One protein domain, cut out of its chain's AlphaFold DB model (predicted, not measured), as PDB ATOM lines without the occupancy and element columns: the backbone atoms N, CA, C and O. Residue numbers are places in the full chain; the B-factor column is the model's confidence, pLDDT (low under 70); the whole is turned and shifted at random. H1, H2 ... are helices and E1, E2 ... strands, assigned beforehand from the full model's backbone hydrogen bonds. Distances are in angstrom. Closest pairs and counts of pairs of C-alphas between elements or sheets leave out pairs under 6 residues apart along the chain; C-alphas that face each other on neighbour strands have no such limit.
ATOM      1  N   ALA A  33     175.234 258.591 169.753       93.62
ATOM      2  CA  ALA A  33     175.150 259.625 168.727       93.62
ATOM      3  C   ALA A  33     175.262 261.044 169.304       93.62
ATOM      4  O   ALA A  33     175.917 261.902 168.712       93.62
ATOM      5  N   ALA A  34     174.680 261.284 170.483       94.19
ATOM      6  CA  ALA A  34     174.821 262.560 171.181       94.19
ATOM      7  C   ALA A  34     176.249 262.748 171.719       94.19
ATOM      8  O   ALA A  34     176.815 263.828 171.570       94.19
ATOM      9  N   VAL A  35     176.854 261.687 172.269       94.56
ATOM     10  CA  VAL A  35     178.255 261.695 172.726       94.56
ATOM     11  C   VAL A  35     179.192 262.038 171.571       94.56
ATOM     12  O   VAL A  35     179.934 263.009 171.676       94.56
ATOM     13  N   LYS A  36     179.081 261.336 170.431       95.00
ATOM     14  CA  LYS A  36     179.896 261.620 169.237       95.00
ATOM     15  C   LYS A  36     179.771 263.079 168.793       95.00
ATOM     16  O   LYS A  36     180.771 263.677 168.409       95.00
ATOM     17  N   CYS A  37     178.565 263.651 168.823       96.19
ATOM     18  CA  CYS A  37     178.350 265.055 168.468       96.19
ATOM     19  C   CYS A  37     179.156 266.004 169.370       96.19
ATOM     20  O   CYS A  37     179.935 266.816 168.872       96.19
ATOM     21  N   VAL A  38     179.024 265.847 170.690       95.75
ATOM     22  CA  VAL A  38     179.693 266.710 171.674       95.75
ATOM     23  C   VAL A  38     181.211 266.516 171.653       95.75
ATOM     24  O   VAL A  38     181.952 267.494 171.668       95.75
ATOM     25  N   GLU A  39     181.694 265.275 171.544       95.69
ATOM     26  CA  GLU A  39     183.129 264.968 171.425       95.69
ATOM     27  C   GLU A  39     183.746 265.505 170.129       95.69
ATOM     28  O   GLU A  39     184.928 265.840 170.099       95.69
ATOM     29  N   SER A  40     182.942 265.650 169.070       95.12
ATOM     30  CA  SER A  40     183.360 266.307 167.824       95.12
ATOM     31  C   SER A  40     183.436 267.839 167.948       95.12
ATOM     32  O   SER A  40     183.765 268.507 166.971       95.12
ATOM     33  N   GLY A  41     183.140 268.404 169.124       96.00
ATOM     34  CA  GLY A  41     183.159 269.845 169.382       96.00
ATOM     35  C   GLY A  41     181.906 270.583 168.910       96.00
ATOM     36  O   GLY A  41     181.950 271.801 168.746       96.00
ATOM     37  N   PHE A  42     180.807 269.865 168.672       96.56
ATOM     38  CA  PHE A  42     179.548 270.416 168.171       96.56
ATOM     39  C   PHE A  42     178.470 270.455 169.256       96.56
ATOM     40  O   PHE A  42     178.547 269.762 170.273       96.56
ATOM     41  N   GLU A  43     177.439 271.272 169.047       96.56
ATOM     42  CA  GLU A  43     176.382 271.462 170.038       96.56
ATOM     43  C   GLU A  43     175.243 270.454 169.825       96.56
ATOM     44  O   GLU A  43     174.646 270.372 168.752       96.56
ATOM     45  N   TYR A  44     174.902 269.695 170.869       93.88
ATOM     46  CA  TYR A  44     173.730 268.825 170.863       93.88
ATOM     47  C   TYR A  44     172.467 269.611 171.234       93.88
ATOM     48  O   TYR A  44     172.399 270.212 172.308       93.88
ATOM     49  N   LYS A  45     171.430 269.558 170.391       92.81
ATOM     50  CA  LYS A  45     170.112 270.142 170.684       92.81
ATOM     51  C   LYS A  45     168.983 269.169 170.403       92.81
ATOM     52  O   LYS A  45     169.071 268.338 169.512       92.81
ATOM     53  N   ILE A  46     167.879 269.311 171.126       88.81
ATOM     54  CA  ILE A  46     166.624 268.632 170.794       88.81
ATOM     55  C   ILE A  46     165.778 269.601 169.967       88.81
ATOM     56  O   ILE A  46     165.648 270.777 170.311       88.81
ATOM     57  N   ARG A  47     165.228 269.117 168.857       85.81
ATOM     58  CA  ARG A  47     164.269 269.836 168.014       85.81
ATOM     59  C   ARG A  47     162.901 269.190 168.148       85.81
ATOM     60  O   ARG A  47     162.823 267.971 168.298       85.81
ATOM     61  N   GLN A  48     161.850 270.001 168.067       82.94
ATOM     62  CA  GLN A  48     160.469 269.532 168.037       82.94
ATOM     63  C   GLN A  48     159.898 269.653 166.619       82.94
ATOM     64  O   GLN A  48     160.116 270.660 165.948       82.94
ATOM     65  N   GLY A  49     159.197 268.616 166.174       69.31
ATOM     66  CA  GLY A  49     158.481 268.554 164.909       69.31
ATOM     67  C   GLY A  49     157.098 269.207 164.958       69.31
ATOM     68  O   GLY A  49     156.584 269.512 166.037       69.31
ATOM     69  N   PRO A  50     156.460 269.395 163.791       66.38
ATOM     70  CA  PRO A  50     155.156 270.043 163.673       66.38
ATOM     71  C   PRO A  50     154.004 269.266 164.331       66.38
ATOM     72  O   PRO A  50     153.003 269.886 164.683       66.38
ATOM     73  N   ALA A  51     154.130 267.949 164.544       67.50
ATOM     74  CA  ALA A  51     153.153 267.145 165.287       67.50
ATOM     75  C   ALA A  51     153.635 266.797 166.712       67.50
ATOM     76  O   ALA A  51     153.080 265.921 167.375       67.50
ATOM     77  N   GLY A  52     154.638 267.527 167.213       69.94
ATOM     78  CA  GLY A  52     155.136 267.416 168.580       69.94
ATOM     79  C   GLY A  52     156.209 266.348 168.797       69.94
ATOM     80  O   GLY A  52     156.644 266.181 169.938       69.94
ATOM     81  N   GLU A  53     156.666 265.658 167.746       73.19
ATOM     82  CA  GLU A  53     157.773 264.697 167.817       73.19
ATOM     83  C   GLU A  53     159.068 265.384 168.259       73.19
ATOM     84  O   GLU A  53     159.257 266.566 167.994       73.19
ATOM     85  N   THR A  54     159.992 264.672 168.906       80.38
ATOM     86  CA  THR A  54     161.292 265.250 169.283       80.38
ATOM     87  C   THR A  54     162.440 264.419 168.738       80.38
ATOM     88  O   THR A  54     162.438 263.195 168.836       80.38
ATOM     89  N   ALA A  55     163.436 265.089 168.164       83.00
ATOM     90  CA  ALA A  55     164.629 264.456 167.617       83.00
ATOM     91  C   ALA A  55     165.886 265.214 168.053       83.00
ATOM     92  O   ALA A  55     165.882 266.437 168.200       83.00
ATOM     93  N   GLY A  56     166.969 264.474 168.280       89.00
ATOM     94  CA  GLY A  56     168.274 265.039 168.603       89.00
ATOM     95  C   GLY A  56     169.006 265.519 167.350       89.00
ATOM     96  O   GLY A  56     169.047 264.805 166.349       89.00
ATOM     97  N   TYR A  57     169.637 266.685 167.430       90.31
ATOM     98  CA  TYR A  57     170.418 267.317 166.371       90.31
ATOM     99  C   TYR A  57     171.829 267.648 166.845       90.31
ATOM    100  O   TYR A  57     172.043 268.003 168.004       90.31
ATOM    101  N   CYS A  58     172.772 267.522 165.918       93.75
ATOM    102  CA  CYS A  58     174.127 268.018 166.047       93.75
ATOM    103  C   CYS A  58     174.246 269.319 165.253       93.75
ATOM    104  O   CYS A  58     174.033 269.309 164.039       93.75
ATOM    105  N   VAL A  59     174.530 270.420 165.944       94.38
ATOM    106  CA  VAL A  59     174.651 271.764 165.375       94.38
ATOM    107  C   VAL A  59     176.128 272.092 165.214       94.38
ATOM    108  O   VAL A  59     176.884 272.099 166.191       94.38
ATOM    109  N   PHE A  60     176.534 272.340 163.975       95.50
ATOM    110  CA  PHE A  60     177.922 272.594 163.616       95.50
ATOM    111  C   PHE A  60     178.268 274.087 163.704       95.50
ATOM    112  O   PHE A  60     177.399 274.954 163.786       95.50
ATOM    113  N   ASN A  61     179.566 274.398 163.656       94.38
ATOM    114  CA  ASN A  61     180.077 275.768 163.805       94.38
ATOM    115  C   ASN A  61     179.659 276.721 162.675       94.38
ATOM    116  O   ASN A  61     179.637 277.932 162.871       94.38
ATOM    117  N   ASP A  62     179.343 276.186 161.497       93.12
ATOM    118  CA  ASP A  62     178.835 276.948 160.352       93.12
ATOM    119  C   ASP A  62     177.319 277.215 160.432       93.12
ATOM    120  O   ASP A  62     176.748 277.826 159.530       93.12
ATOM    121  N   GLY A  63     176.664 276.768 161.510       89.00
ATOM    122  CA  GLY A  63     175.226 276.899 161.732       89.00
ATOM    123  C   GLY A  63     174.376 275.836 161.035       89.00
ATOM    124  O   GLY A  63     173.163 275.814 161.246       89.00
ATOM    125  N   SER A  64     174.975 274.948 160.234       92.62
ATOM    126  CA  SER A  64     174.261 273.796 159.684       92.62
ATOM    127  C   SER A  64     173.949 272.770 160.781       92.62
ATOM    128  O   SER A  64     174.614 272.719 161.820       92.62
ATOM    129  N   GLU A  65     172.903 271.965 160.584       90.69
ATOM    130  CA  GLU A  65     172.486 270.978 161.581       90.69
ATOM    131  C   GLU A  65     171.972 269.670 160.974       90.69
ATOM    132  O   GLU A  65     171.181 269.641 160.026       90.69
ATOM    133  N   CYS A  66     172.391 268.563 161.582       89.94
ATOM    134  CA  CYS A  66     172.030 267.210 161.167       89.94
ATOM    135  C   CYS A  66     171.339 266.455 162.305       89.94
ATOM    136  O   CYS A  66     171.748 266.610 163.461       89.94
ATOM    137  N   PRO A  67     170.387 265.548 162.013       88.44
ATOM    138  CA  PRO A  67     169.955 264.549 162.984       88.44
ATOM    139  C   PRO A  67     171.167 263.785 163.540       88.44
ATOM    140  O   PRO A  67     172.031 263.344 162.775       88.44
ATOM    141  N   ILE A  68     171.249 263.608 164.865       90.75
ATOM    142  CA  ILE A  68     172.448 263.032 165.508       90.75
ATOM    143  C   ILE A  68     172.802 261.645 164.966       90.75
ATOM    144  O   ILE A  68     173.980 261.325 164.843       90.75
ATOM    145  N   TRP A  69     171.805 260.828 164.610       88.06
ATOM    146  CA  TRP A  69     172.032 259.492 164.060       88.06
ATOM    147  C   TRP A  69     172.566 259.536 162.629       88.06
ATOM    148  O   TRP A  69     173.425 258.732 162.276       88.06
ATOM    149  N   ASP A  70     172.149 260.511 161.826       88.94
ATOM    150  CA  ASP A  70     172.676 260.682 160.474       88.94
ATOM    151  C   ASP A  70     174.133 261.146 160.512       88.94
ATOM    152  O   ASP A  70     174.964 260.599 159.789       88.94
ATOM    153  N   TYR A  71     174.478 262.075 161.407       91.38
ATOM    154  CA  TYR A  71     175.880 262.431 161.656       91.38
ATOM    155  C   TYR A  71     176.682 261.243 162.220       91.38
ATOM    156  O   TYR A  71     177.827 260.986 161.829       91.38
ATOM    157  N   TYR A  72     176.080 260.458 163.119       92.38
ATOM    158  CA  TYR A  72     176.712 259.271 163.692       92.38
ATOM    159  C   TYR A  72     177.100 258.248 162.619       92.38
ATOM    160  O   TYR A  72     178.245 257.787 162.620       92.38
ATOM    161  N   TYR A  73     176.208 257.982 161.664       89.19
ATOM    162  CA  TYR A  73     176.425 257.039 160.563       89.19
ATOM    163  C   TYR A  73     177.051 257.654 159.297       89.19
ATOM    164  O   TYR A  73     177.173 256.956 158.294       89.19
ATOM    165  N   GLY A  74     177.448 258.933 159.314       88.88
ATOM    166  CA  GLY A  74     178.090 259.589 158.164       88.88
ATOM    167  C   GLY A  74     177.152 259.834 156.974       88.88
ATOM    168  O   GLY A  74     177.587 259.845 155.828       88.88
ATOM    169  N   LYS A  75     175.853 260.004 157.229       85.50
ATOM    170  CA  LYS A  75     174.829 260.349 156.226       85.50
ATOM    171  C   LYS A  75     174.583 261.858 156.109       85.50
ATOM    172  O   LYS A  75     173.788 262.292 155.268       85.50
ATOM    173  N   CYS A  76     175.198 262.642 156.990       88.62
ATOM    174  CA  CYS A  76     175.043 264.087 157.082       88.62
ATOM    175  C   CYS A  76     176.310 264.715 157.685       88.62
ATOM    176  O   CYS A  76     176.921 264.120 158.579       88.62
ATOM    177  N   PHE A  77     176.707 265.888 157.189       90.75
ATOM    178  CA  PHE A  77     177.993 266.535 157.478       90.75
ATOM    179  C   PHE A  77     177.838 268.054 157.675       90.75
ATOM    180  O   PHE A  77     176.834 268.607 157.221       90.75
ATOM    181  N   PRO A  78     178.829 268.745 158.282       92.44
ATOM    182  CA  PRO A  78     178.887 270.207 158.263       92.44
ATOM    183  C   PRO A  78     178.729 270.760 156.839       92.44
ATOM    184  O   PRO A  78     179.279 270.207 155.883       92.44
ATOM    185  N   GLY A  79     177.946 271.822 156.699       88.19
ATOM    186  CA  GLY A  79     177.496 272.403 155.437       88.19
ATOM    187  C   GLY A  79     176.153 271.855 154.944       88.19
ATOM    188  O   GLY A  79     175.667 272.295 153.901       88.19
ATOM    189  N   GLN A  80     175.535 270.910 155.663       83.75
ATOM    190  CA  GLN A  80     174.238 270.323 155.321       83.75
ATOM    191  C   GLN A  80     173.228 270.528 156.450       83.75
ATOM    192  O   GLN A  80     173.478 270.155 157.593       83.75
ATOM    193  N   THR A  81     172.053 271.061 156.114       78.75
ATOM    194  CA  THR A  81     170.931 271.169 157.054       78.75
ATOM    195  C   THR A  81     169.833 270.200 156.645       78.75
ATOM    196  O   THR A  81     169.157 270.420 155.642       78.75
ATOM    197  N   LYS A  82     169.639 269.130 157.424       70.06
ATOM    198  CA  LYS A  82     168.606 268.102 157.180       70.06
ATOM    199  C   LYS A  82     167.473 268.176 158.208       70.06
ATOM    200  O   LYS A  82     167.129 267.183 158.841       70.06
ATOM    201  N   PHE A  83     166.917 269.373 158.394       66.25
ATOM    202  CA  PHE A  83     165.790 269.614 159.304       66.25
ATOM    203  C   PHE A  83     164.434 269.384 158.621       66.25
ATOM    204  O   PHE A  83     163.597 268.634 159.118       66.25
ATOM    205  N   GLU A  84     164.208 269.996 157.456       62.03
ATOM    206  CA  GLU A  84     162.881 269.970 156.827       62.03
ATOM    207  C   GLU A  84     162.529 268.636 156.165       62.03
ATOM    208  O   GLU A  84     161.375 268.213 156.201       62.03
ATOM    209  N   ASP A  85     163.513 267.956 155.582       62.06
ATOM    210  CA  ASP A  85     163.295 266.695 154.856       62.06
ATOM    211  C   ASP A  85     162.830 265.577 155.786       62.06
ATOM    212  O   ASP A  85     162.157 264.630 155.385       62.06
ATOM    213  N   TYR A  86     163.148 265.738 157.064       63.47
ATOM    214  CA  TYR A  86     162.791 264.822 158.112       63.47
ATOM    215  C   TYR A  86     161.281 264.835 158.390       63.47
ATOM    216  O   TYR A  86     160.626 263.793 158.386       63.47
ATOM    217  N   PHE A  87     160.690 266.018 158.554       67.06
ATOM    218  CA  PHE A  87     159.264 266.172 158.875       67.06
ATOM    219  C   PHE A  87     158.343 266.115 157.649       67.06
ATOM    220  O   PHE A  87     157.141 265.911 157.805       67.06
ATOM    221  N   LYS A  88     158.888 266.234 156.431       77.81
ATOM    222  CA  LYS A  88     158.124 266.104 155.175       77.81
ATOM    223  C   LYS A  88     157.659 264.677 154.880       77.81
ATOM    224  O   LYS A  88     156.785 264.489 154.037       77.81
ATOM    225  N   ILE A  89     158.206 263.677 155.572       84.88
ATOM    226  CA  ILE A  89     157.818 262.276 155.393       84.88
ATOM    227  C   ILE A  89     156.516 262.017 156.134       84.88
ATOM    228  O   ILE A  89     156.458 262.077 157.361       84.88
ATOM    229  N   THR A  90     155.483 261.711 155.363       88.50
ATOM    230  CA  THR A  90     154.103 261.516 155.821       88.50
ATOM    231  C   THR A  90     153.545 260.146 155.444       88.50
ATOM    232  O   THR A  90     152.463 259.778 155.894       88.50
ATOM    233  N   ASN A  91     154.263 259.370 154.628       90.56
ATOM    234  CA  ASN A  91     153.811 258.069 154.148       90.56
ATOM    235  C   ASN A  91     154.976 257.102 153.871       90.56
ATOM    236  O   ASN A  91     156.150 257.475 153.890       90.56
ATOM    237  N   PHE A  92     154.625 255.840 153.607       93.12
ATOM    238  CA  PHE A  92     155.583 254.764 153.349       93.12
ATOM    239  C   PHE A  92     156.478 255.051 152.140       93.12
ATOM    240  O   PHE A  92     157.692 254.917 152.255       93.12
ATOM    241  N   ALA A  93     155.908 255.503 151.020       91.94
ATOM    242  CA  ALA A  93     156.663 255.764 149.795       91.94
ATOM    243  C   ALA A  93     157.757 256.822 150.011       91.94
ATOM    244  O   ALA A  93     158.903 256.598 149.637       91.94
ATOM    245  N   GLN A  94     157.433 257.923 150.696       91.69
ATOM    246  CA  GLN A  94     158.402 258.971 151.042       91.69
ATOM    247  C   GLN A  94     159.499 258.468 151.986       91.69
ATOM    248  O   GLN A  94     160.651 258.873 151.865       91.69
ATOM    249  N   CYS A  95     159.164 257.579 152.923       91.50
ATOM    250  CA  CYS A  95     160.151 256.995 153.827       91.50
ATOM    251  C   CYS A  95     161.162 256.114 153.068       91.50
ATOM    252  O   CYS A  95     162.362 256.190 153.332       91.50
ATOM    253  N   VAL A  96     160.686 255.319 152.104       92.31
ATOM    254  CA  VAL A  96     161.537 254.471 151.252       92.31
ATOM    255  C   VAL A  96     162.391 255.313 150.302       92.31
ATOM    256  O   VAL A  96     163.589 255.068 150.199       92.31
ATOM    257  N   ASP A  97     161.799 256.319 149.652       90.56
ATOM    258  CA  ASP A  97     162.493 257.235 148.731       90.56
ATOM    259  C   ASP A  97     163.609 258.024 149.437       90.56
ATOM    260  O   ASP A  97     164.699 258.210 148.899       90.56
ATOM    261  N   ALA A  98     163.396 258.369 150.711       85.25
ATOM    262  CA  ALA A  98     164.413 258.969 151.572       85.25
ATOM    263  C   ALA A  98     165.541 257.996 151.995       85.25
ATOM    264  O   ALA A  98     166.465 258.393 152.710       85.25
ATOM    265  N   GLY A  99     165.497 256.727 151.572       87.00
ATOM    266  CA  GLY A  99     166.539 255.729 151.824       87.00
ATOM    267  C   GLY A  99     166.558 255.186 153.254       87.00
ATOM    268  O   GLY A  99     167.604 254.726 153.733       87.00
ATOM    269  N   TYR A 100     165.433 255.265 153.970       87.25
ATOM    270  CA  TYR A 100     165.340 254.742 155.329       87.25
ATOM    271  C   TYR A 100     165.122 253.223 155.369       87.25
ATOM    272  O   TYR A 100     164.595 252.644 154.419       87.25
ATOM    273  N   PRO A 101     165.533 252.549 156.466       90.69
ATOM    274  CA  PRO A 101     165.413 251.101 156.583       90.69
ATOM    275  C   PRO A 101     163.973 250.607 156.425       90.69
ATOM    276  O   PRO A 101     163.064 251.069 157.123       90.69
ATOM    277  N   VAL A 102     163.806 249.606 155.558       93.81
ATOM    278  CA  VAL A 102     162.553 248.873 155.361       93.81
ATOM    279  C   VAL A 102     162.653 247.517 156.046       93.81
ATOM    280  O   VAL A 102     163.593 246.755 155.836       93.81
ATOM    281  N   MET A 103     161.673 247.220 156.887       91.31
ATOM    282  CA  MET A 103     161.424 245.898 157.430       91.31
ATOM    283  C   MET A 103     160.532 245.138 156.451       91.31
ATOM    284  O   MET A 103     159.370 245.502 156.248       91.31
ATOM    285  N   GLU A 104     161.077 244.065 155.882       88.50
ATOM    286  CA  GLU A 104     160.415 243.178 154.915       88.50
ATOM    287  C   GLU A 104     159.423 242.208 155.600       88.50
ATOM    288  O   GLU A 104     159.446 240.997 155.392       88.50
ATOM    289  N   SER A 105     158.564 242.738 156.479       85.19
ATOM    290  CA  SER A 105     157.353 242.059 156.965       85.19
ATOM    291  C   SER A 105     156.178 242.324 156.017       85.19
ATOM    292  O   SER A 105     156.263 243.232 155.201       85.19
ATOM    293  N   HIS A 106     155.055 241.609 156.145       84.38
ATOM    294  CA  HIS A 106     153.802 241.990 155.477       84.38
ATOM    295  C   HIS A 106     152.781 242.571 156.484       84.38
ATOM    296  O   HIS A 106     152.441 241.870 157.441       84.38
ATOM    297  N   PRO A 107     152.274 243.809 156.286       88.75
ATOM    298  CA  PRO A 107     152.759 244.806 155.322       88.75
ATOM    299  C   PRO A 107     154.194 245.253 155.623       88.75
ATOM    300  O   PRO A 107     154.655 245.161 156.771       88.75
ATOM    301  N   ARG A 108     154.892 245.759 154.597       92.75
ATOM    302  CA  ARG A 108     156.246 246.307 154.759       92.75
ATOM    303  C   ARG A 108     156.196 247.561 155.611       92.75
ATOM    304  O   ARG A 108     155.217 248.312 155.586       92.75
ATOM    305  N   GLN A 109     157.249 247.782 156.388       94.56
ATOM    306  CA  GLN A 109     157.309 248.897 157.330       94.56
ATOM    307  C   GLN A 109     158.604 249.666 157.127       94.56
ATOM    308  O   GLN A 109     159.676 249.078 157.181       94.56
ATOM    309  N   CYS A 110     158.522 250.973 156.922       94.19
ATOM    310  CA  CYS A 110     159.691 251.835 156.826       94.19
ATOM    311  C   CYS A 110     159.846 252.646 158.115       94.19
ATOM    312  O   CYS A 110     158.865 253.203 158.620       94.19
ATOM    313  N   ARG A 111     161.067 252.688 158.665       90.69
ATOM    314  CA  ARG A 111     161.363 253.349 159.943       90.69
ATOM    315  C   ARG A 111     162.295 254.535 159.751       90.69
ATOM    316  O   ARG A 111     163.437 254.381 159.335       90.69
ATOM    317  N   THR A 112     161.833 255.700 160.174       85.19
ATOM    318  CA  THR A 112     162.632 256.931 160.193       85.19
ATOM    319  C   THR A 112     163.492 257.019 161.484       85.19
ATOM    320  O   THR A 112     163.114 256.449 162.513       85.19
ATOM    321  N   PRO A 113     164.679 257.668 161.467       76.81
ATOM    322  CA  PRO A 113     165.554 257.897 162.639       76.81
ATOM    323  C   PRO A 113     164.947 258.453 163.956       76.81
ATOM    324  O   PRO A 113     165.536 258.229 165.011       76.81
ATOM    325  N   ASP A 114     163.812 259.155 163.941       74.50
ATOM    326  CA  ASP A 114     163.075 259.715 165.082       74.50
ATOM    327  C   ASP A 114     162.082 258.701 165.653       74.50
ATOM    328  O   ASP A 114     161.479 258.931 166.696       74.50
ATOM    329  N   GLY A 115     161.934 257.557 164.982       79.50
ATOM    330  CA  GLY A 115     161.097 256.456 165.412       79.50
ATOM    331  C   GLY A 115     159.732 256.376 164.740       79.50
ATOM    332  O   GLY A 115     159.027 255.409 165.036       79.50
ATOM    333  N   ARG A 116     159.347 257.283 163.825       87.12
ATOM    334  CA  ARG A 116     158.083 257.106 163.086       87.12
ATOM    335  C   ARG A 116     158.173 255.882 162.175       87.12
ATOM    336  O   ARG A 116     159.185 255.659 161.498       87.12
ATOM    337  N   ILE A 117     157.097 255.099 162.172       91.50
ATOM    338  CA  ILE A 117     156.941 253.895 161.354       91.50
ATOM    339  C   ILE A 117     155.799 254.131 160.374       91.50
ATOM    340  O   ILE A 117     154.659 254.353 160.781       91.50
ATOM    341  N   PHE A 118     156.103 254.023 159.088       92.44
ATOM    342  CA  PHE A 118     155.115 254.070 158.020       92.44
ATOM    343  C   PHE A 118     154.899 252.658 157.491       92.44
ATOM    344  O   PHE A 118     155.865 251.948 157.217       92.44
ATOM    345  N   LYS A 119     153.639 252.239 157.365       94.12
ATOM    346  CA  LYS A 119     153.277 250.928 156.817       94.12
ATOM    347  C   LYS A 119     152.837 251.088 155.371       94.12
ATOM    348  O   LYS A 119     152.131 252.043 155.047       94.12
ATOM    349  N   GLU A 120     153.252 250.162 154.524       92.00
ATOM    350  CA  GLU A 120     152.685 250.022 153.189       92.00
ATOM    351  C   GLU A 120     151.184 249.715 153.301       92.00
ATOM    352  O   GLU A 120     150.755 249.007 154.218       92.00
TER     353      GLU A 120
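AT A GLANCE: This is residues 33 to 120 of the 215 residues of the protein "DUF333 domain-containing protein" of Candidatus Woesearchaeota archaeon (UniProt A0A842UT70). Two small lobes stand end to end along the longest axis: the first is a three-stranded sheet, E1 E2 E3, with the short helices H1 and H2 packed on one face, and the second is the small hairpin E4 and E5 with helix H4 packed on it. The short helix H3 lies on the way from the first lobe to the second, between two loop stretches, and the turn of the second hairpin, residues 112 to 116, points back toward the first lobe. The printed part has 88 residues, with four named helices and five named strands in the order H1 E1 E2 E3 H2 H3 H4 E4 E5; both sheets are antiparallel, in the orders E1 - E2 - E3 and E4 - E5. The class is mixed, helices and strands, though under half of the residues are in named elements. The whole is compact, with a radius of gyration of the C-alphas of 13.6 A, and elongated in outline, with spans of 43 by 24 by 19 A.

HOW THE PARTS SIT: H1, residues 33 to 39, is on the sheet of E1, residues 43 to 48, E2, residues 54 to 59, and E3, residues 65 to 67, at a height over the sheet of 8.5 A. It lies over E1 and only just over E2, where 3 of its 7 C-alphas fall, and it runs along the strands, at 6 degrees to E1 on the local plane. Its closest C-alphas to E2 are those of Cys 37 and Cys 58, 5.7 A apart. The three strands form a meander, each strand the antiparallel neighbour of the one before, with E1 and E3 as edge strands. In the hairpin of E1 and E2, at 149 degrees, N 45 and O 57 are 2.9 A apart and N 57 and O 45 are 2.7 A apart, within hydrogen-bond range. In the hairpin of E2 and E3, at 137 degrees, N 58 and O 66 are 2.8 A apart, also within range. H2, residues 68 to 72, is on the same face as H1, at a height of 7.2 A, and only just over E3, where 3 of its 5 C-alphas fall. H1 and H2 touch, with the closest C-alphas, those of Ala 33 and Tyr 72, 5.3 A apart. H3, residues 84 to 87, is apart from H2 and from E3. H4, residues 92 to 97, has Phe 92 near E5, residues 117 to 119: the closest C-alphas, those of Phe 92 and Phe 118, are 4.7 A apart. Its closest C-alphas to E4, residues 109 to 111, are those of Cys 95 and Cys 110, 6.0 A apart. E4 and E5 are an antiparallel hairpin at 158 degrees, with N 110 and O 118 2.8 A apart; residues 102 to 103 pair antiparallel with residues 109 to 110 of E4. In H1, H2 and H4 every O i to N i+4 pair is within hydrogen-bond range; H3 is too short for such a pair, and its one O i to N i+3 pair is within range.

IN THESE COORDINATES: H1 begins at C-alpha 33, (175.150, 259.625, 168.727), and measures 10.0 A. E1 measures 16.2 A and E2 15.4 A, and E3 ends at C-alpha 67, (169.955, 264.549, 162.984). H4 measures 8.7 A, and E5 ends at C-alpha 119, (153.277, 250.928, 156.817).

THE WHOLE: The two C-alphas farthest apart, those of Asn 61 and His 106, are 43.6 A apart. The printed part has no cut. The links H2 to H3 and H4 to E4 are long, each of 11 residues. The mean pLDDT of the printed part is 87.0, and it is under 70 in residues 49 to 52 and residues 83 to 87, of which 84 to 87 belong to H3.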